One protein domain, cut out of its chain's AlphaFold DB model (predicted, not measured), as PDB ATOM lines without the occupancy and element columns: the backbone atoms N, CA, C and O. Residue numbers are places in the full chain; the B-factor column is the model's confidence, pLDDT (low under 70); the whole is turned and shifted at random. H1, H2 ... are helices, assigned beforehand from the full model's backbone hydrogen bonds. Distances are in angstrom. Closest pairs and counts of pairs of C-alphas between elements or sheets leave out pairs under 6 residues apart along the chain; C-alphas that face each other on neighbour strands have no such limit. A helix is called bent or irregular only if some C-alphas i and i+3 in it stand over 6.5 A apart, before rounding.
ATOM      1  N   SER A  24      35.230   4.180   7.532       91.00
ATOM      2  CA  SER A  24      35.771   3.173   6.619       91.00
ATOM      3  C   SER A  24      37.050   3.643   5.911       91.00
ATOM      4  O   SER A  24      37.251   4.838   5.696       91.00
ATOM      5  N   ASN A  25      37.909   2.706   5.494       92.25
ATOM      6  CA  ASN A  25      39.109   3.037   4.713       92.25
ATOM      7  C   ASN A  25      38.769   3.834   3.439       92.25
ATOM      8  O   ASN A  25      39.529   4.716   3.039       92.25
ATOM      9  N   ASP A  26      37.614   3.556   2.831       93.75
ATOM     10  CA  ASP A  26      37.120   4.285   1.664       93.75
ATOM     11  C   ASP A  26      36.802   5.742   2.013       93.75
ATOM     12  O   ASP A  26      37.179   6.660   1.284       93.75
ATOM     13  N   ASP A  27      36.155   5.974   3.153       95.12
ATOM     14  CA  ASP A  27      35.859   7.317   3.639       95.12
ATOM     15  C   ASP A  27      37.145   8.066   4.041       95.12
ATOM     16  O   ASP A  27      37.287   9.248   3.732       95.12
ATOM     17  N   GLN A  28      38.133   7.380   4.630       94.56
ATOM     18  CA  GLN A  28      39.472   7.936   4.902       94.56
ATOM     19  C   GLN A  28      40.173   8.370   3.619       94.56
ATOM     20  O   GLN A  28      40.723   9.474   3.539       94.56
ATOM     21  N   TYR A  29      40.110   7.533   2.584       95.25
ATOM     22  CA  TYR A  29      40.632   7.873   1.270       95.25
ATOM     23  C   TYR A  29      39.916   9.093   0.679       95.25
ATOM     24  O   TYR A  29      40.581  10.008   0.187       95.25
ATOM     25  N   ARG A  30      38.581   9.158   0.767       96.88
ATOM     26  CA  ARG A  30      37.794  10.299   0.272       96.88
ATOM     27  C   ARG A  30      38.127  11.596   1.000       96.88
ATOM     28  O   ARG A  30      38.318  12.612   0.336       96.88
ATOM     29  N   VAL A  31      38.252  11.578   2.328       97.56
ATOM     30  CA  VAL A  31      38.652  12.764   3.105       97.56
ATOM     31  C   VAL A  31      40.044  13.233   2.682       97.56
ATOM     32  O   VAL A  31      40.232  14.413   2.385       97.56
ATOM     33  N   LYS A  32      41.010  12.316   2.543       97.44
ATOM     34  CA  LYS A  32      42.355  12.654   2.054       97.44
ATOM     35  C   LYS A  32      42.325  13.246   0.642       97.44
ATOM     36  O   LYS A  32      42.996  14.244   0.382       97.44
ATOM     37  N   LEU A  33      41.536  12.655  -0.255       97.81
ATOM     38  CA  LEU A  33      41.360  13.130  -1.624       97.81
ATOM     39  C   LEU A  33      40.769  14.549  -1.655       97.81
ATOM     40  O   LEU A  33      41.282  15.399  -2.382       97.81
ATOM     41  N   ILE A  34      39.741  14.823  -0.844       98.62
ATOM     42  CA  ILE A  34      39.168  16.167  -0.671       98.62
ATOM     43  C   ILE A  34      40.269  17.151  -0.266       98.62
ATOM     44  O   ILE A  34      40.464  18.151  -0.954       98.62
ATOM     45  N   THR A  35      41.036  16.848   0.783       98.31
ATOM     46  CA  THR A  35      42.116  17.718   1.272       98.31
ATOM     47  C   THR A  35      43.148  18.026   0.187       98.31
ATOM     48  O   THR A  35      43.490  19.191  -0.027       98.31
ATOM     49  N   THR A  36      43.613  17.009  -0.546       98.38
ATOM     50  CA  THR A  36      44.580  17.190  -1.640       98.38
ATOM     51  C   THR A  36      44.016  18.074  -2.750       98.38
ATOM     52  O   THR A  36      44.667  19.030  -3.169       98.38
ATOM     53  N   MET A  37      42.786  17.810  -3.195       98.56
ATOM     54  CA  MET A  37      42.149  18.599  -4.249       98.56
ATOM     55  C   MET A  37      41.969  20.066  -3.867       98.56
ATOM     56  O   MET A  37      42.176  20.944  -4.706       98.56
ATOM     57  N   LEU A  38      41.588  20.340  -2.619       98.50
ATOM     58  CA  LEU A  38      41.401  21.704  -2.131       98.50
ATOM     59  C   LEU A  38      42.724  22.471  -2.084       98.50
ATOM     60  O   LEU A  38      42.759  23.648  -2.453       98.50
ATOM     61  N   ASP A  39      43.812  21.816  -1.671       97.56
ATOM     62  CA  ASP A  39      45.126  22.453  -1.648       97.56
ATOM     63  C   ASP A  39      45.639  22.754  -3.060       97.56
ATOM     64  O   ASP A  39      46.064  23.873  -3.357       97.56
ATOM     65  N   GLU A  40      45.521  21.785  -3.968       97.12
ATOM     66  CA  GLU A  40      45.868  21.969  -5.375       97.12
ATOM     67  C   GLU A  40      45.028  23.067  -6.038       97.12
ATOM     68  O   GLU A  40      45.563  23.871  -6.804       97.12
ATOM     69  N   ALA A  41      43.729  23.139  -5.738       97.00
ATOM     70  CA  ALA A  41      42.856  24.191  -6.244       97.00
ATOM     71  C   ALA A  41      43.290  25.576  -5.737       97.00
ATOM     72  O   ALA A  41      43.441  26.515  -6.526       97.00
ATOM     73  N   GLY A  42      43.554  25.699  -4.433       95.00
ATOM     74  CA  GLY A  42      43.989  26.948  -3.807       95.00
ATOM     75  C   GLY A  42      45.321  27.479  -4.338       95.00
ATOM     76  O   GLY A  42      45.489  28.690  -4.497       95.00
ATOM     77  N   ASN A  43      46.240  26.584  -4.705       94.50
ATOM     78  CA  ASN A  43      47.538  26.953  -5.268       94.50
ATOM     79  C   ASN A  43      47.459  27.474  -6.715       94.50
ATOM     80  O   ASN A  43      48.334  28.241  -7.135       94.50
ATOM     81  N   ASN A  44      46.422  27.095  -7.468       94.81
ATOM     82  CA  ASN A  44      46.357  27.293  -8.918       94.81
ATOM     83  C   ASN A  44      45.287  28.291  -9.389       94.81
ATOM     84  O   ASN A  44      45.383  28.773 -10.516       94.81
ATOM     85  N   ALA A  45      44.321  28.667  -8.547       94.06
ATOM     86  CA  ALA A  45      43.294  29.650  -8.901       94.06
ATOM     87  C   ALA A  45      43.110  30.750  -7.849       94.06
ATOM     88  O   ALA A  45      43.337  30.573  -6.651       94.06
ATOM     89  N   GLY A  46      42.673  31.916  -8.322       90.75
ATOM     90  CA  GLY A  46      42.344  33.070  -7.495       90.75
ATOM     91  C   GLY A  46      42.719  34.399  -8.152       90.75
ATOM     92  O   GLY A  46      43.355  34.411  -9.203       90.75
ATOM     93  N   PRO A  47      42.388  35.534  -7.513       88.50
ATOM     94  CA  PRO A  47      42.561  36.871  -8.093       88.50
ATOM     95  C   PRO A  47      43.993  37.236  -8.514       88.50
ATOM     96  O   PRO A  47      44.182  38.111  -9.350       88.50
ATOM     97  N   ARG A  48      45.008  36.598  -7.917       89.44
ATOM     98  CA  ARG A  48      46.437  36.843  -8.200       89.44
ATOM     99  C   ARG A  48      47.072  35.783  -9.110       89.44
ATOM    100  O   ARG A  48      48.294  35.720  -9.203       89.44
ATOM    101  N   LYS A  49      46.269  34.905  -9.710       90.38
ATOM    102  CA  LYS A  49      46.718  33.809 -10.579       90.38
ATOM    103  C   LYS A  49      46.283  34.081 -12.019       90.38
ATOM    104  O   LYS A  49      45.366  34.861 -12.254       90.38
ATOM    105  N   ALA A  50      46.963  33.456 -12.979       89.00
ATOM    106  CA  ALA A  50      46.653  33.622 -14.396       89.00
ATOM    107  C   ALA A  50      45.266  33.048 -14.728       89.00
ATOM    108  O   ALA A  50      44.986  31.882 -14.437       89.00
ATOM    109  N   SER A  51      44.422  33.858 -15.366       90.06
ATOM    110  CA  SER A  51      43.084  33.463 -15.806       90.06
ATOM    111  C   SER A  51      43.102  32.852 -17.210       90.06
ATOM    112  O   SER A  51      44.032  33.048 -17.991       90.06
ATOM    113  N   GLY A  52      42.078  32.060 -17.530       89.25
ATOM    114  CA  GLY A  52      41.914  31.421 -18.840       89.25
ATOM    115  C   GLY A  52      42.820  30.210 -19.086       89.25
ATOM    116  O   GLY A  52      42.718  29.582 -20.139       89.25
ATOM    117  N   THR A  53      43.676  29.850 -18.128       93.69
ATOM    118  CA  THR A  53      44.627  28.737 -18.250       93.69
ATOM    119  C   THR A  53      43.971  27.380 -17.985       93.69
ATOM    120  O   THR A  53      42.932  27.289 -17.328       93.69
ATOM    121  N   GLN A  54      44.595  26.296 -18.463       94.75
ATOM    122  CA  GLN A  54      44.153  24.940 -18.117       94.75
ATOM    123  C   GLN A  54      44.295  24.671 -16.610       94.75
ATOM    124  O   GLN A  54      43.386  24.118 -16.007       94.75
ATOM    125  N   ALA A  55      45.370  25.165 -15.985       94.62
ATOM    126  CA  ALA A  55      45.583  25.038 -14.544       94.62
ATOM    127  C   ALA A  55      44.467  25.705 -13.719       94.62
ATOM    128  O   ALA A  55      44.028  25.151 -12.712       94.62
ATOM    129  N   GLU A  56      43.967  26.867 -14.159       94.44
ATOM    130  CA  GLU A  56      42.813  27.514 -13.530       94.44
ATOM    131  C   GLU A  56      41.555  26.644 -13.662       94.44
ATOM    132  O   GLU A  56      40.849  26.427 -12.676       94.44
ATOM    133  N   LYS A  57      41.267  26.130 -14.865       94.62
ATOM    134  CA  LYS A  57      40.118  25.238 -15.091       94.62
ATOM    135  C   LYS A  57      40.189  24.010 -14.187       94.62
ATOM    136  O   LYS A  57      39.220  23.707 -13.495       94.62
ATOM    137  N   ASP A  58      41.349  23.362 -14.133       95.94
ATOM    138  CA  ASP A  58      41.575  22.173 -13.313       95.94
ATOM    139  C   ASP A  58      41.406  22.468 -11.816       95.94
ATOM    140  O   ASP A  58      40.867  21.643 -11.080       95.94
ATOM    141  N   ALA A  59      41.803  23.658 -11.358       96.88
ATOM    142  CA  ALA A  59      41.592  24.092  -9.980       96.88
ATOM    143  C   ALA A  59      40.102  24.212  -9.623       96.88
ATOM    144  O   ALA A  59      39.674  23.692  -8.592       96.88
ATOM    145  N   TYR A  60      39.288  24.835 -10.482       96.50
ATOM    146  CA  TYR A  60      37.838  24.893 -10.257       96.50
ATOM    147  C   TYR A  60      37.193  23.510 -10.351       96.50
ATOM    148  O   TYR A  60      36.324  23.190  -9.543       96.50
ATOM    149  N   ASN A  61      37.658  22.651 -11.260       96.56
ATOM    150  CA  ASN A  61      37.189  21.267 -11.340       96.56
ATOM    151  C   ASN A  61      37.446  20.518 -10.022       96.56
ATOM    152  O   ASN A  61      36.552  19.835  -9.530       96.56
ATOM    153  N   LYS A  62      38.619  20.702  -9.402       97.88
ATOM    154  CA  LYS A  62      38.970  20.119  -8.094       97.88
ATOM    155  C   LYS A  62      38.131  20.677  -6.943       97.88
ATOM    156  O   LYS A  62      37.651  19.904  -6.113       97.88
ATOM    157  N   LEU A  63      37.885  21.989  -6.902       97.88
ATOM    158  CA  LEU A  63      36.992  22.594  -5.902       97.88
ATOM    159  C   LEU A  63      35.560  22.044  -6.014       97.88
ATOM    160  O   LEU A  63      34.927  21.704  -5.018       97.88
ATOM    161  N   HIS A  64      35.041  21.921  -7.230       96.56
ATOM    162  CA  HIS A  64      33.689  21.414  -7.448       96.56
ATOM    163  C   HIS A  64      33.596  19.898  -7.221       96.56
ATOM    164  O   HIS A  64      32.600  19.410  -6.687       96.56
ATOM    165  N   HIS A  65      34.639  19.141  -7.578       97.00
ATOM    166  CA  HIS A  65      34.697  17.703  -7.327       97.00
ATOM    167  C   HIS A  65      34.786  17.393  -5.829       97.00
ATOM    168  O   HIS A  65      34.027  16.564  -5.340       97.00
ATOM    169  N   SER A  66      35.626  18.110  -5.077       98.31
ATOM    170  CA  SER A  66      35.715  17.958  -3.615       98.31
ATOM    171  C   SER A  66      34.385  18.235  -2.916       98.31
ATOM    172  O   SER A  66      34.040  17.527  -1.974       98.31
ATOM    173  N   PHE A  67      33.595  19.193  -3.406       98.12
ATOM    174  CA  PHE A  67      32.249  19.447  -2.885       98.12
ATOM    175  C   PHE A  67      31.322  18.236  -3.085       98.12
ATOM    176  O   PHE A  67      30.639  17.815  -2.152       98.12
ATOM    177  N   ARG A  68      31.332  17.637  -4.281       97.25
ATOM    178  CA  ARG A  68      30.543  16.428  -4.566       97.25
ATOM    179  C   ARG A  68      30.976  15.247  -3.710       97.25
ATOM    180  O   ARG A  68      30.122  14.499  -3.248       97.25
ATOM    181  N   GLU A  69      32.280  15.076  -3.507       98.12
ATOM    182  CA  GLU A  69      32.815  14.019  -2.645       98.12
ATOM    183  C   GLU A  69      32.411  14.224  -1.183       98.12
ATOM    184  O   GLU A  69      31.933  13.281  -0.558       98.12
ATOM    185  N   LEU A  70      32.481  15.455  -0.669       98.38
ATOM    186  CA  LEU A  70      32.014  15.780   0.680       98.38
ATOM    187  C   LEU A  70      30.551  15.360   0.884       98.38
ATOM    188  O   LEU A  70      30.218  14.736   1.886       98.38
ATOM    189  N   PHE A  71      29.677  15.651  -0.080       96.69
ATOM    190  CA  PHE A  71      28.240  15.385   0.036       96.69
ATOM    191  C   PHE A  71      27.881  13.889  -0.071       96.69
ATOM    192  O   PHE A  71      26.741  13.502   0.206       96.69
ATOM    193  N   LYS A  72      28.848  13.024  -0.406       96.00
ATOM    194  CA  LYS A  72      28.715  11.559  -0.330       96.00
ATOM    195  C   LYS A  72      29.067  11.001   1.050       96.00
ATOM    196  O   LYS A  72      28.624   9.905   1.373       96.00
ATOM    197  N   LEU A  73      29.829  11.737   1.860       96.69
ATOM    198  CA  LEU A  73      30.271  11.293   3.181       96.69
ATOM    199  C   LEU A  73      29.159  11.414   4.223       96.69
ATOM    200  O   LEU A  73      28.270  12.263   4.117       96.69
ATOM    201  N   ARG A  74      29.221  10.581   5.262       95.12
ATOM    202  CA  ARG A  74      28.303  10.607   6.409       95.12
ATOM    203  C   ARG A  74      29.083  10.536   7.722       95.12
ATOM    204  O   ARG A  74      30.270  10.216   7.731       95.12
ATOM    205  N   GLY A  75      28.409  10.853   8.827       94.44
ATOM    206  CA  GLY A  75      28.986  10.788  10.172       94.44
ATOM    207  C   GLY A  75      30.278  11.598  10.305       94.44
ATOM    208  O   GLY A  75      30.378  12.711   9.786       94.44
ATOM    209  N   GLN A  76      31.277  11.021  10.976       95.06
ATOM    210  CA  GLN A  76      32.552  11.697  11.224       95.06
ATOM    211  C   GLN A  76      33.312  12.037   9.934       95.06
ATOM    212  O   GLN A  76      33.904  13.110   9.855       95.06
ATOM    213  N   ALA A  77      33.250  11.191   8.901       96.31
ATOM    214  CA  ALA A  77      33.944  11.453   7.640       96.31
ATOM    215  C   ALA A  77      33.473  12.761   6.990       96.31
ATOM    216  O   ALA A  77      34.275  13.534   6.467       96.31
ATOM    217  N   PHE A  78      32.165  13.039   7.062       97.69
ATOM    218  CA  PHE A  78      31.618  14.310   6.594       97.69
ATOM    219  C   PHE A  78      32.182  15.489   7.392       97.69
ATOM    220  O   PHE A  78      32.560  16.494   6.795       97.69
ATOM    221  N   LEU A  79      32.254  15.375   8.722       96.94
ATOM    222  CA  LEU A  79      32.778  16.440   9.579       96.94
ATOM    223  C   LEU A  79      34.255  16.712   9.288       96.94
ATOM    224  O   LEU A  79      34.634  17.865   9.103       96.94
ATOM    225  N   ASP A  80      35.070  15.669   9.160       96.88
ATOM    226  CA  ASP A  80      36.489  15.807   8.826       96.88
ATOM    227  C   ASP A  80      36.679  16.423   7.432       96.88
ATOM    228  O   ASP A  80      37.466  17.356   7.262       96.88
ATOM    229  N   GLY A  81      35.900  15.978   6.438       98.19
ATOM    230  CA  GLY A  81      35.889  16.578   5.103       98.19
ATOM    231  C   GLY A  81      35.444  18.046   5.118       98.19
ATOM    232  O   GLY A  81      36.030  18.884   4.432       98.19
ATOM    233  N   PHE A  82      34.443  18.393   5.928       98.38
ATOM    234  CA  PHE A  82      34.004  19.774   6.120       98.38
ATOM    235  C   PHE A  82      35.108  20.633   6.751       98.38
ATOM    236  O   PHE A  82      35.360  21.750   6.295       98.38
ATOM    237  N   TYR A  83      35.815  20.120   7.758       97.19
ATOM    238  CA  TYR A  83      36.925  20.846   8.369       97.19
ATOM    239  C   TYR A  83      38.122  20.997   7.424       97.19
ATOM    240  O   TYR A  83      38.737  22.063   7.428       97.19
ATOM    241  N   ALA A  84      38.380  20.040   6.526       98.44
ATOM    242  CA  ALA A  84      39.356  20.218   5.447       98.44
ATOM    243  C   ALA A  84      38.993  21.402   4.528       98.44
ATOM    244  O   ALA A  84      39.850  22.200   4.143       98.44
ATOM    245  N   PHE A  85      37.702  21.582   4.230       98.56
ATOM    246  CA  PHE A  85      37.185  22.755   3.522       98.56
ATOM    247  C   PHE A  85      37.417  24.063   4.296       98.56
ATOM    248  O   PHE A  85      37.830  25.065   3.705       98.56
ATOM    249  N   VAL A  86      37.188  24.066   5.613       97.75
ATOM    250  CA  VAL A  86      37.439  25.232   6.480       97.75
ATOM    251  C   VAL A  86      38.929  25.586   6.525       97.75
ATOM    252  O   VAL A  86      39.288  26.758   6.383       97.75
ATOM    253  N   GLU A  87      39.806  24.596   6.683       97.44
ATOM    254  CA  GLU A  87      41.258  24.789   6.663       97.44
ATOM    255  C   GLU A  87      41.735  25.345   5.321       97.44
ATOM    256  O   GLU A  87      42.469  26.338   5.293       97.44
ATOM    257  N   ALA A  88      41.265  24.781   4.207       98.06
ATOM    258  CA  ALA A  88      41.591  25.276   2.875       98.06
ATOM    259  C   ALA A  88      41.109  26.721   2.669       98.06
ATOM    260  O   ALA A  88      41.862  27.551   2.152       98.06
ATOM    261  N   ALA A  89      39.901  27.059   3.134       97.44
ATOM    262  CA  ALA A  89      39.367  28.416   3.060       97.44
ATOM    263  C   ALA A  89      40.189  29.430   3.874       97.44
ATOM    264  O   ALA A  89      40.336  30.583   3.454       97.44
ATOM    265  N   ASN A  90      40.764  29.008   5.003       96.12
ATOM    266  CA  ASN A  90      41.673  29.828   5.802       96.12
ATOM    267  C   ASN A  90      43.048  29.979   5.137       96.12
ATOM    268  O   ASN A  90      43.545  31.100   4.994       96.12
ATOM    269  N   LYS A  91      43.643  28.867   4.687       96.62
ATOM    270  CA  LYS A  91      44.961  28.828   4.037       96.62
ATOM    271  C   LYS A  91      44.977  29.642   2.742       96.62
ATOM    272  O   LYS A  91      45.854  30.478   2.532       96.62
ATOM    273  N   HIS A  92      43.958  29.461   1.907       95.88
ATOM    274  CA  HIS A  92      43.853  30.033   0.563       95.88
ATOM    275  C   HIS A  92      42.852  31.196   0.495       95.88
ATOM    276  O   HIS A  92      42.217  31.434  -0.535       95.88
ATOM    277  N   ARG A  93      42.725  31.969   1.588       92.38
ATOM    278  CA  ARG A  93      41.717  33.038   1.768       92.38
ATOM    279  C   ARG A  93      41.689  34.113   0.675       92.38
ATOM    280  O   ARG A  93      40.639  34.686   0.398       92.38
ATOM    281  N   ASN A  94      42.855  34.396   0.091       90.00
ATOM    282  CA  ASN A  94      43.060  35.396  -0.963       90.00
ATOM    283  C   ASN A  94      43.188  34.756  -2.359       90.00
ATOM    284  O   ASN A  94      43.510  35.453  -3.319       90.00
ATOM    285  N   GLY A  95      43.013  33.436  -2.447       92.38
ATOM    286  CA  GLY A  95      43.022  32.655  -3.678       92.38
ATOM    287  C   GLY A  95      41.600  32.292  -4.093       92.38
ATOM    288  O   GLY A  95      40.708  33.144  -4.107       92.38
ATOM    289  N   ILE A  96      41.385  31.016  -4.408       94.44
ATOM    290  CA  ILE A  96      40.095  30.491  -4.867       94.44
ATOM    291  C   ILE A  96      38.953  30.668  -3.842       94.44
ATOM    292  O   ILE A  96      37.803  30.795  -4.240       94.44
ATOM    293  N   PHE A  97      39.249  30.784  -2.539       95.12
ATOM    294  CA  PHE A  97      38.252  31.012  -1.473       95.12
ATOM    295  C   PHE A  97      37.956  32.499  -1.193       95.12
ATOM    296  O   PHE A  97      37.432  32.871  -0.137       95.12
ATOM    297  N   TYR A  98      38.281  33.383  -2.134       88.75
ATOM    298  CA  TYR A  98      37.727  34.732  -2.179       88.75
ATOM    299  C   TYR A  98      36.311  34.668  -2.774       88.75
ATOM    300  O   TYR A  98      36.134  34.082  -3.833       88.75
ATOM    301  N   ALA A  99      35.297  35.250  -2.123       77.69
ATOM    302  CA  ALA A  99      33.888  34.991  -2.464       77.69
ATOM    303  C   ALA A  99      33.518  35.240  -3.949       77.69
ATOM    304  O   ALA A  99      32.875  34.376  -4.542       77.69
ATOM    305  N   PRO A 100      33.962  36.330  -4.605       82.25
ATOM    306  CA  PRO A 100      33.806  36.463  -6.055       82.25
ATOM    307  C   PRO A 100      34.504  35.362  -6.864       82.25
ATOM    308  O   PRO A 100      33.935  34.864  -7.827       82.25
ATOM    309  N   ALA A 101      35.710  34.948  -6.464       84.94
ATOM    310  CA  ALA A 101      36.479  33.931  -7.178       84.94
ATOM    311  C   ALA A 101      35.883  32.526  -7.020       84.94
ATOM    312  O   ALA A 101      35.811  31.786  -7.992       84.94
ATOM    313  N   ALA A 102      35.393  32.182  -5.829       88.12
ATOM    314  CA  ALA A 102      34.856  30.860  -5.512       88.12
ATOM    315  C   ALA A 102      33.651  30.453  -6.378       88.12
ATOM    316  O   ALA A 102      33.359  29.270  -6.508       88.12
ATOM    317  N   ASN A 103      32.957  31.432  -6.969       88.44
ATOM    318  CA  ASN A 103      31.789  31.222  -7.824       88.44
ATOM    319  C   ASN A 103      32.118  31.296  -9.330       88.44
ATOM    320  O   ASN A 103      31.209  31.285 -10.163       88.44
ATOM    321  N   ASN A 104      33.395  31.373  -9.712       88.06
ATOM    322  CA  ASN A 104      33.793  31.333 -11.117       88.06
ATOM    323  C   ASN A 104      33.600  29.932 -11.713       88.06
ATOM    324  O   ASN A 104      33.678  28.920 -11.021       88.06
ATOM    325  N   ARG A 105      33.360  29.870 -13.031       85.62
ATOM    326  CA  ARG A 105      33.193  28.615 -13.796       85.62
ATOM    327  C   ARG A 105      32.122  27.658 -13.244       85.62
ATOM    328  O   ARG A 105      32.120  26.471 -13.568       85.62
ATOM    329  N   ILE A 106      31.176  28.153 -12.441       87.94
ATOM    330  CA  ILE A 106      30.100  27.325 -11.871       87.94
ATOM    331  C   ILE A 106      29.165  26.772 -12.948       87.94
ATOM    332  O   ILE A 106      28.667  25.663 -12.811       87.94
ATOM    333  N   SER A 107      28.931  27.513 -14.033       84.12
ATOM    334  CA  SER A 107      28.075  27.068 -15.136       84.12
ATOM    335  C   SER A 107      28.704  25.943 -15.953       84.12
ATOM    336  O   SER A 107      27.973  25.088 -16.441       84.12
ATOM    337  N   GLU A 108      30.034  25.935 -16.072       87.06
ATOM    338  CA  GLU A 108      30.798  24.894 -16.770       87.06
ATOM    339  C   GLU A 108      30.738  23.566 -16.000       87.06
ATOM    340  O   GLU A 108      30.609  22.503 -16.598       87.06
ATOM    341  N   ASN A 109      30.789  23.632 -14.666       86.50
ATOM    342  CA  ASN A 109      30.933  22.456 -13.809       86.50
ATOM    343  C   ASN A 109      29.638  21.957 -13.162       86.50
ATOM    344  O   ASN A 109      29.555  20.779 -12.816       86.50
ATOM    345  N   PHE A 110      28.632  22.817 -13.002       89.12
ATOM    346  CA  PHE A 110      27.318  22.480 -12.454       89.12
ATOM    347  C   PHE A 110      26.225  22.798 -13.483       89.12
ATOM    348  O   PHE A 110      25.576  23.847 -13.390       89.12
ATOM    349  N   PRO A 111      26.003  21.933 -14.491       88.62
ATOM    350  CA  PRO A 111      24.949  22.145 -15.482       88.62
ATOM    351  C   PRO A 111      23.550  22.072 -14.851       88.62
ATOM    352  O   PRO A 111      22.658  22.813 -15.258       88.62
ATOM    353  N   ASN A 112      23.371  21.245 -13.813       92.62
ATOM    354  CA  ASN A 112      22.144  21.190 -13.028       92.62
ATOM    355  C   ASN A 112      22.006  22.451 -12.149       92.62
ATOM    356  O   ASN A 112      22.908  22.797 -11.383       92.62
ATOM    357  N   ARG A 113      20.866  23.141 -12.266       91.50
ATOM    358  CA  ARG A 113      20.597  24.396 -11.548       91.50
ATOM    359  C   ARG A 113      20.494  24.204 -10.034       91.50
ATOM    360  O   ARG A 113      20.987  25.059  -9.302       91.50
ATOM    361  N   ASP A 114      19.881  23.117  -9.584       92.31
ATOM    362  CA  ASP A 114      19.662  22.849  -8.163       92.31
ATOM    363  C   ASP A 114      20.991  22.532  -7.472       92.31
ATOM    364  O   ASP A 114      21.318  23.140  -6.455       92.31
ATOM    365  N   GLU A 115      21.820  21.677  -8.080       93.69
ATOM    366  CA  GLU A 115      23.173  21.380  -7.585       93.69
ATOM    367  C   GLU A 115      24.033  22.653  -7.517       93.69
ATOM    368  O   GLU A 115      24.700  22.912  -6.511       93.69
ATOM    369  N   ARG A 116      23.965  23.494  -8.558       94.31
ATOM    370  CA  ARG A 116      24.666  24.783  -8.600       94.31
ATOM    371  C   ARG A 116      24.239  25.696  -7.456       94.31
ATOM    372  O   ARG A 116      25.084  26.346  -6.847       94.31
ATOM    373  N   GLU A 117      22.941  25.769  -7.172       93.81
ATOM    374  CA  GLU A 117      22.427  26.590  -6.079       93.81
ATOM    375  C   GLU A 117      22.939  26.093  -4.719       93.81
ATOM    376  O   GLU A 117      23.398  26.905  -3.913       93.81
ATOM    377  N   VAL A 118      22.938  24.774  -4.488       95.75
ATOM    378  CA  VAL A 118      23.492  24.175  -3.262       95.75
ATOM    379  C   VAL A 118      24.970  24.531  -3.108       95.75
ATOM    380  O   VAL A 118      25.362  25.008  -2.042       95.75
ATOM    381  N   PHE A 119      25.773  24.376  -4.167       96.19
ATOM    382  CA  PHE A 119      27.194  24.730  -4.136       96.19
ATOM    383  C   PHE A 119      27.409  26.208  -3.791       96.19
ATOM    384  O   PHE A 119      28.169  26.518  -2.876       96.19
ATOM    385  N   VAL A 120      26.712  27.125  -4.473       95.06
ATOM    386  CA  VAL A 120      26.854  28.575  -4.256       95.06
ATOM    387  C   VAL A 120      26.482  28.958  -2.824       95.06
ATOM    388  O   VAL A 120      27.168  29.772  -2.202       95.06
ATOM    389  N   ILE A 121      25.409  28.387  -2.270       95.50
ATOM    390  CA  ILE A 121      25.033  28.643  -0.875       95.50
ATOM    391  C   ILE A 121      26.117  28.096   0.060       95.50
ATOM    392  O   ILE A 121      26.598  28.836   0.920       95.50
ATOM    393  N   PHE A 122      26.528  26.839  -0.139       97.00
ATOM    394  CA  PHE A 122      27.533  26.164   0.675       97.00
ATOM    395  C   PHE A 122      28.865  26.914   0.692       97.00
ATOM    396  O   PHE A 122      29.335  27.276   1.767       97.00
ATOM    397  N   ILE A 123      29.460  27.206  -0.468       96.88
ATOM    398  CA  ILE A 123      30.815  27.764  -0.539       96.88
ATOM    399  C   ILE A 123      30.880  29.173   0.054       96.88
ATOM    400  O   ILE A 123      31.801  29.499   0.802       96.88
ATOM    401  N   ASN A 124      29.865  30.004  -0.198       95.25
ATOM    402  CA  ASN A 124      29.813  31.352   0.363       95.25
ATOM    403  C   ASN A 124      29.585  31.322   1.881       95.25
ATOM    404  O   ASN A 124      30.123  32.164   2.601       95.25
ATOM    405  N   MET A 125      28.803  30.359   2.376       95.38
ATOM    406  CA  MET A 125      28.591  30.155   3.808       95.38
ATOM    407  C   MET A 125      29.851  29.621   4.492       95.38
ATOM    408  O   MET A 125      30.252  30.170   5.513       95.38
ATOM    409  N   LEU A 126      30.530  28.645   3.888       96.88
ATOM    410  CA  LEU A 126      31.811  28.104   4.342       96.88
ATOM    411  C   LEU A 126      32.874  29.201   4.460       96.88
ATOM    412  O   LEU A 126      33.542  29.302   5.486       96.88
ATOM    413  N   ILE A 127      33.006  30.065   3.448       95.88
ATOM    414  CA  ILE A 127      33.968  31.178   3.468       95.88
ATOM    415  C   ILE A 127      33.675  32.139   4.628       95.88
ATOM    416  O   ILE A 127      34.607  32.599   5.292       95.88
ATOM    417  N   ARG A 128      32.397  32.442   4.903       94.62
ATOM    418  CA  ARG A 128      32.010  33.252   6.071       94.62
ATOM    419  C   ARG A 128      32.299  32.523   7.384       94.62
ATOM    420  O   ARG A 128      32.859  33.134   8.288       94.62
ATOM    421  N   TYR A 129      31.974  31.235   7.472       95.56
ATOM    422  CA  TYR A 129      32.185  30.404   8.661       95.56
ATOM    423  C   TYR A 129      33.667  30.289   9.030       95.56
ATOM    424  O   TYR A 129      34.046  30.495  10.187       95.56
ATOM    425  N   ALA A 130      34.526  30.038   8.040       94.81
ATOM    426  CA  ALA A 130      35.969  29.941   8.227       94.81
ATOM    427  C   ALA A 130      36.534  31.210   8.882       94.81
ATOM    428  O   ALA A 130      37.284  31.121   9.855       94.81
ATOM    429  N   ARG A 131      36.061  32.378   8.427       92.00
ATOM    430  CA  ARG A 131      36.460  33.715   8.899       92.00
ATOM    431  C   ARG A 131      35.739  34.176  10.166       92.00
ATOM    432  O   ARG A 131      36.113  35.201  10.729       92.00
ATOM    433  N   CYS A 132      34.696  33.471  10.589       92.00
ATOM    434  CA  CYS A 132      33.941  33.829  11.776       92.00
ATOM    435  C   CYS A 132      34.789  33.586  13.030       92.00
ATOM    436  O   CYS A 132      35.355  32.499  13.197       92.00
ATOM    437  N   ALA A 133      34.872  34.605  13.891       88.06
ATOM    438  CA  ALA A 133      35.603  34.538  15.152       88.06
ATOM    439  C   ALA A 133      34.919  33.596  16.154       88.06
ATOM    440  O   ALA A 133      35.593  32.792  16.790       88.06
ATOM    441  N   ASP A 134      33.588  33.656  16.237       89.62
ATOM    442  CA  ASP A 134      32.778  32.812  17.112       89.62
ATOM    443  C   ASP A 134      31.912  31.859  16.279       89.62
ATOM    444  O   ASP A 134      30.825  32.201  15.808       89.62
ATOM    445  N   LYS A 135      32.427  30.644  16.074       89.75
ATOM    446  CA  LYS A 135      31.757  29.607  15.279       89.75
ATOM    447  C   LYS A 135      30.495  29.068  15.951       89.75
ATOM    448  O   LYS A 135      29.571  28.711  15.229       89.75
ATOM    449  N   GLY A 136      30.427  29.074  17.286       87.88
ATOM    450  CA  GLY A 136      29.258  28.590  18.032       87.88
ATOM    451  C   GLY A 136      28.025  29.479  17.853       87.88
ATOM    452  O   GLY A 136      26.899  29.024  18.011       87.88
ATOM    453  N   ARG A 137      28.224  30.742  17.452       87.94
ATOM    454  CA  ARG A 137      27.143  31.697  17.151       87.94
ATOM    455  C   ARG A 137      26.957  31.958  15.662       87.94
ATOM    456  O   ARG A 137      26.233  32.872  15.264       87.94
ATOM    457  N   PHE A 138      27.607  31.173  14.803       92.12
ATOM    458  CA  PHE A 138      27.534  31.398  13.362       92.12
ATOM    459  C   PHE A 138      26.097  31.282  12.838       92.12
ATOM    460  O   PHE A 138      25.666  32.109  12.030       92.12
ATOM    461  N   ARG A 139      25.341  30.298  13.342       88.88
ATOM    462  CA  ARG A 139      23.934  30.067  12.980       88.88
ATOM    463  C   ARG A 139      22.991  31.176  13.433       88.88
ATOM    464  O   ARG A 139      22.015  31.428  12.739       88.88
ATOM    465  N   ASP A 140      23.309  31.891  14.510       87.81
ATOM    466  CA  ASP A 140      22.494  33.018  14.989       87.81
ATOM    467  C   ASP A 140      22.452  34.171  13.974       87.81
ATOM    468  O   ASP A 140      21.520  34.971  13.950       87.81
ATOM    469  N   THR A 141      23.493  34.281  13.144       87.31
ATOM    470  CA  THR A 141      23.711  35.416  12.235       87.31
ATOM    471  C   THR A 141      23.690  35.027  10.758       87.31
ATOM    472  O   THR A 141      23.778  35.895   9.889       87.31
ATOM    473  N   ASN A 142      23.571  33.733  10.445       90.81
ATOM    474  CA  ASN A 142      23.578  33.213   9.080       90.81
ATOM    475  C   ASN A 142      22.456  32.187   8.893       90.81
ATOM    476  O   ASN A 142      22.341  31.236   9.659       90.81
ATOM    477  N   ASP A 143      21.685  32.331   7.812       90.69
ATOM    478  CA  ASP A 143      20.609  31.406   7.432       90.69
ATOM    479  C   ASP A 143      21.183  30.077   6.895       90.69
ATOM    480  O   ASP A 143      21.283  29.863   5.683       90.69
ATOM    481  N   VAL A 144      21.614  29.196   7.805       92.00
ATOM    482  CA  VAL A 144      22.062  27.825   7.483       92.00
ATOM    483  C   VAL A 144      20.887  26.967   7.004       92.00
ATOM    484  O   VAL A 144      21.055  26.116   6.124       92.00
ATOM    485  N   ASP A 145      19.672  27.270   7.468       92.00
ATOM    486  CA  ASP A 145      18.437  26.633   7.012       92.00
ATOM    487  C   ASP A 145      18.205  26.805   5.507       92.00
ATOM    488  O   ASP A 145      17.595  25.951   4.858       92.00
ATOM    489  N   ARG A 146      18.714  27.881   4.899       92.81
ATOM    490  CA  ARG A 146      18.706  28.058   3.441       92.81
ATOM    491  C   ARG A 146      19.416  26.923   2.712       92.81
ATOM    492  O   ARG A 146      18.915  26.487   1.679       92.81
ATOM    493  N   LEU A 147      20.562  26.464   3.217       93.62
ATOM    494  CA  LEU A 147      21.278  25.329   2.635       93.62
ATOM    495  C   LEU A 147      20.528  24.031   2.932       93.62
ATOM    496  O   LEU A 147      20.245  23.261   2.018       93.62
ATOM    497  N   ALA A 148      20.142  23.832   4.192       92.75
ATOM    498  CA  ALA A 148      19.466  22.627   4.663       92.75
ATOM    499  C   ALA A 148      18.166  22.320   3.893       92.75
ATOM    500  O   ALA A 148      17.921  21.171   3.522       92.75
ATOM    501  N   ARG A 149      17.361  23.346   3.582       94.88
ATOM    502  CA  ARG A 149      16.108  23.223   2.809       94.88
ATOM    503  C   ARG A 149      16.298  22.728   1.375       94.88
ATOM    504  O   ARG A 149      15.330  22.297   0.760       94.88
ATOM    505  N   ARG A 150      17.513  22.803   0.830       94.56
ATOM    506  CA  ARG A 150      17.834  22.329  -0.526       94.56
ATOM    507  C   ARG A 150      18.314  20.879  -0.554       94.56
ATOM    508  O   ARG A 150      18.543  20.342  -1.632       94.56
ATOM    509  N   LEU A 151      18.472  20.250   0.610       94.00
ATOM    510  CA  LEU A 151      18.966  18.883   0.737       94.00
ATOM    511  C   LEU A 151      17.797  17.929   0.949       94.00
ATOM    512  O   LEU A 151      17.086  18.024   1.951       94.00
ATOM    513  N   ASN A 152      17.616  16.995   0.018       92.75
ATOM    514  CA  ASN A 152      16.573  15.971   0.112       92.75
ATOM    515  C   ASN A 152      16.931  14.864   1.116       92.75
ATOM    516  O   ASN A 152      16.036  14.256   1.691       92.75
ATOM    517  N   ASP A 153      18.225  14.634   1.347       94.50
ATOM    518  CA  ASP A 153      18.727  13.659   2.314       94.50
ATOM    519  C   ASP A 153      18.647  14.235   3.749       94.50
ATOM    520  O   ASP A 153      19.286  15.261   4.026       94.50
ATOM    521  N   PRO A 154      17.858  13.623   4.656       94.69
ATOM    522  CA  PRO A 154      17.676  14.115   6.019       94.69
ATOM    523  C   PRO A 154      18.940  13.989   6.881       94.69
ATOM    524  O   PRO A 154      19.190  14.864   7.715       94.69
ATOM    525  N   ASP A 155      19.765  12.966   6.658       94.38
ATOM    526  CA  ASP A 155      21.000  12.752   7.412       94.38
ATOM    527  C   ASP A 155      22.034  13.801   7.016       94.38
ATOM    528  O   ASP A 155      22.624  14.464   7.871       94.38
ATOM    529  N   LEU A 156      22.198  14.031   5.711       95.50
ATOM    530  CA  LEU A 156      23.077  15.083   5.205       95.50
ATOM    531  C   LEU A 156      22.617  16.471   5.668       95.50
ATOM    532  O   LEU A 156      23.444  17.322   5.999       95.50
ATOM    533  N   ARG A 157      21.301  16.697   5.739       95.62
ATOM    534  CA  ARG A 157      20.731  17.926   6.297       95.62
ATOM    535  C   ARG A 157      21.145  18.120   7.753       95.62
ATOM    536  O   ARG A 157      21.608  19.203   8.102       95.62
ATOM    537  N   SER A 158      21.013  17.083   8.578       95.12
ATOM    538  CA  SER A 158      21.431  17.113   9.984       95.12
ATOM    539  C   SER A 158      22.932  17.393  10.121       95.12
ATOM    540  O   SER A 158      23.337  18.275  10.878       95.12
ATOM    541  N   LEU A 159      23.755  16.727   9.306       95.94
ATOM    542  CA  LEU A 159      25.207  16.908   9.290       95.94
ATOM    543  C   LEU A 159      25.622  18.334   8.913       95.94
ATOM    544  O   LEU A 159      26.469  18.917   9.584       95.94
ATOM    545  N   VAL A 160      25.007  18.928   7.887       95.62
ATOM    546  CA  VAL A 160      25.258  20.327   7.501       95.62
ATOM    547  C   VAL A 160      24.882  21.285   8.631       95.62
ATOM    548  O   VAL A 160      25.635  22.208   8.942       95.62
ATOM    549  N   MET A 161      23.738  21.054   9.273       94.31
ATOM    550  CA  MET A 161      23.270  21.884  10.383       94.31
ATOM    551  C   MET A 161      24.187  21.787  11.604       94.31
ATOM    552  O   MET A 161      24.402  22.795  12.282       94.31
ATOM    553  N   HIS A 162      24.738  20.604  11.867       94.06
ATOM    554  CA  HIS A 162      25.716  20.388  12.927       94.06
ATOM    555  C   HIS A 162      27.065  21.038  12.593       94.06
ATOM    556  O   HIS A 162      27.573  21.830  13.380       94.06
ATOM    557  N   ALA A 163      27.599  20.802  11.391       94.81
ATOM    558  CA  ALA A 163      28.901  21.318  10.965       94.81
ATOM    559  C   ALA A 163      28.991  22.853  11.012       94.81
ATOM    560  O   ALA A 163      30.002  23.409  11.438       94.81
TER     561      ALA A 163
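This is residues 24 to 163 of the 166 residues of an uncharacterized protein of Salmonella enteritidis (UniProt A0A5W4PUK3). Two long helices, H2 and H3, pack on the longest one, H1, and the three run up and down. A fourth long helix, H6, lies on the side of H2 and H3 away from H1; it crosses H3 steeply and passes near H2 about perpendicular to it. The short helices sit round H6 and the start of H3: H4 and H8 pack on H6, H5 and H7 are near it, and H9 packs on H3 and H8. The printed part has 140 residues with nine named helices, H1 to H9 in chain order, and no named strand, so the class is all helix. The whole is compact and rounded, with a radius of gyration of the C-alphas of 14.3 A and spans of 39 by 36 by 29 A.

H1, residues 25 to 44, is 28.8 A long and begins with C-alpha 25 at (39.109, 3.037, 4.713). H2, residues 54 to 70, is 24.2 A long, and H3, residues 75 to 91, is 24.9 A. H6, residues 113 to 131, is 27.5 A long and begins with C-alpha 113 at (20.597, 24.396, -11.548). H4 is residues 99 to 102, H5 residues 106 to 109 and H8 residues 145 to 148. H7, residues 135 to 141, is irregular: C-alphas 136 and 139 are 7.5 A apart. H9, residues 154 to 163, is 14.2 A long and ends with C-alpha 163 at (28.901, 21.318, 10.965).

H1, H2 and H3 form an up-and-down bundle, each helix running against the one before. H1 and H2, a helical hairpin, touch at a shallow tilt of 31 degrees; their closest C-alphas, Ala 41 and Ala 59, are 3.9 A apart. H1 touches H3 the same way at a shallow tilt of 15 degrees, closest at C-alphas Val 31 and Gly 81, 5.1 A. H2 and H3, also a hairpin, only just touch, with 3 pairs of C-alphas within 8 A. With residues 85 to 90 alone, H3 touches H6 at a steep tilt of 66 degrees; the closest C-alphas are Val 86 and Ala 130, 5.2 A. H1 and H6 are apart. H9 touches H8, with C-alphas Ala 148 and Arg 157 closest at 5.1 A. In H1, H2, H3, H6 and H9 every O i to N i+4 pair is within hydrogen-bond range; H7 has 0 of 3, but 3 of 4 O i to N i+3 pairs.

The two C-alphas farthest apart, Ala 50 and Pro 154, are 40.5 A apart. The printed part has no cut and no long link. Its mean pLDDT is 93.8, and no printed residue is under 70.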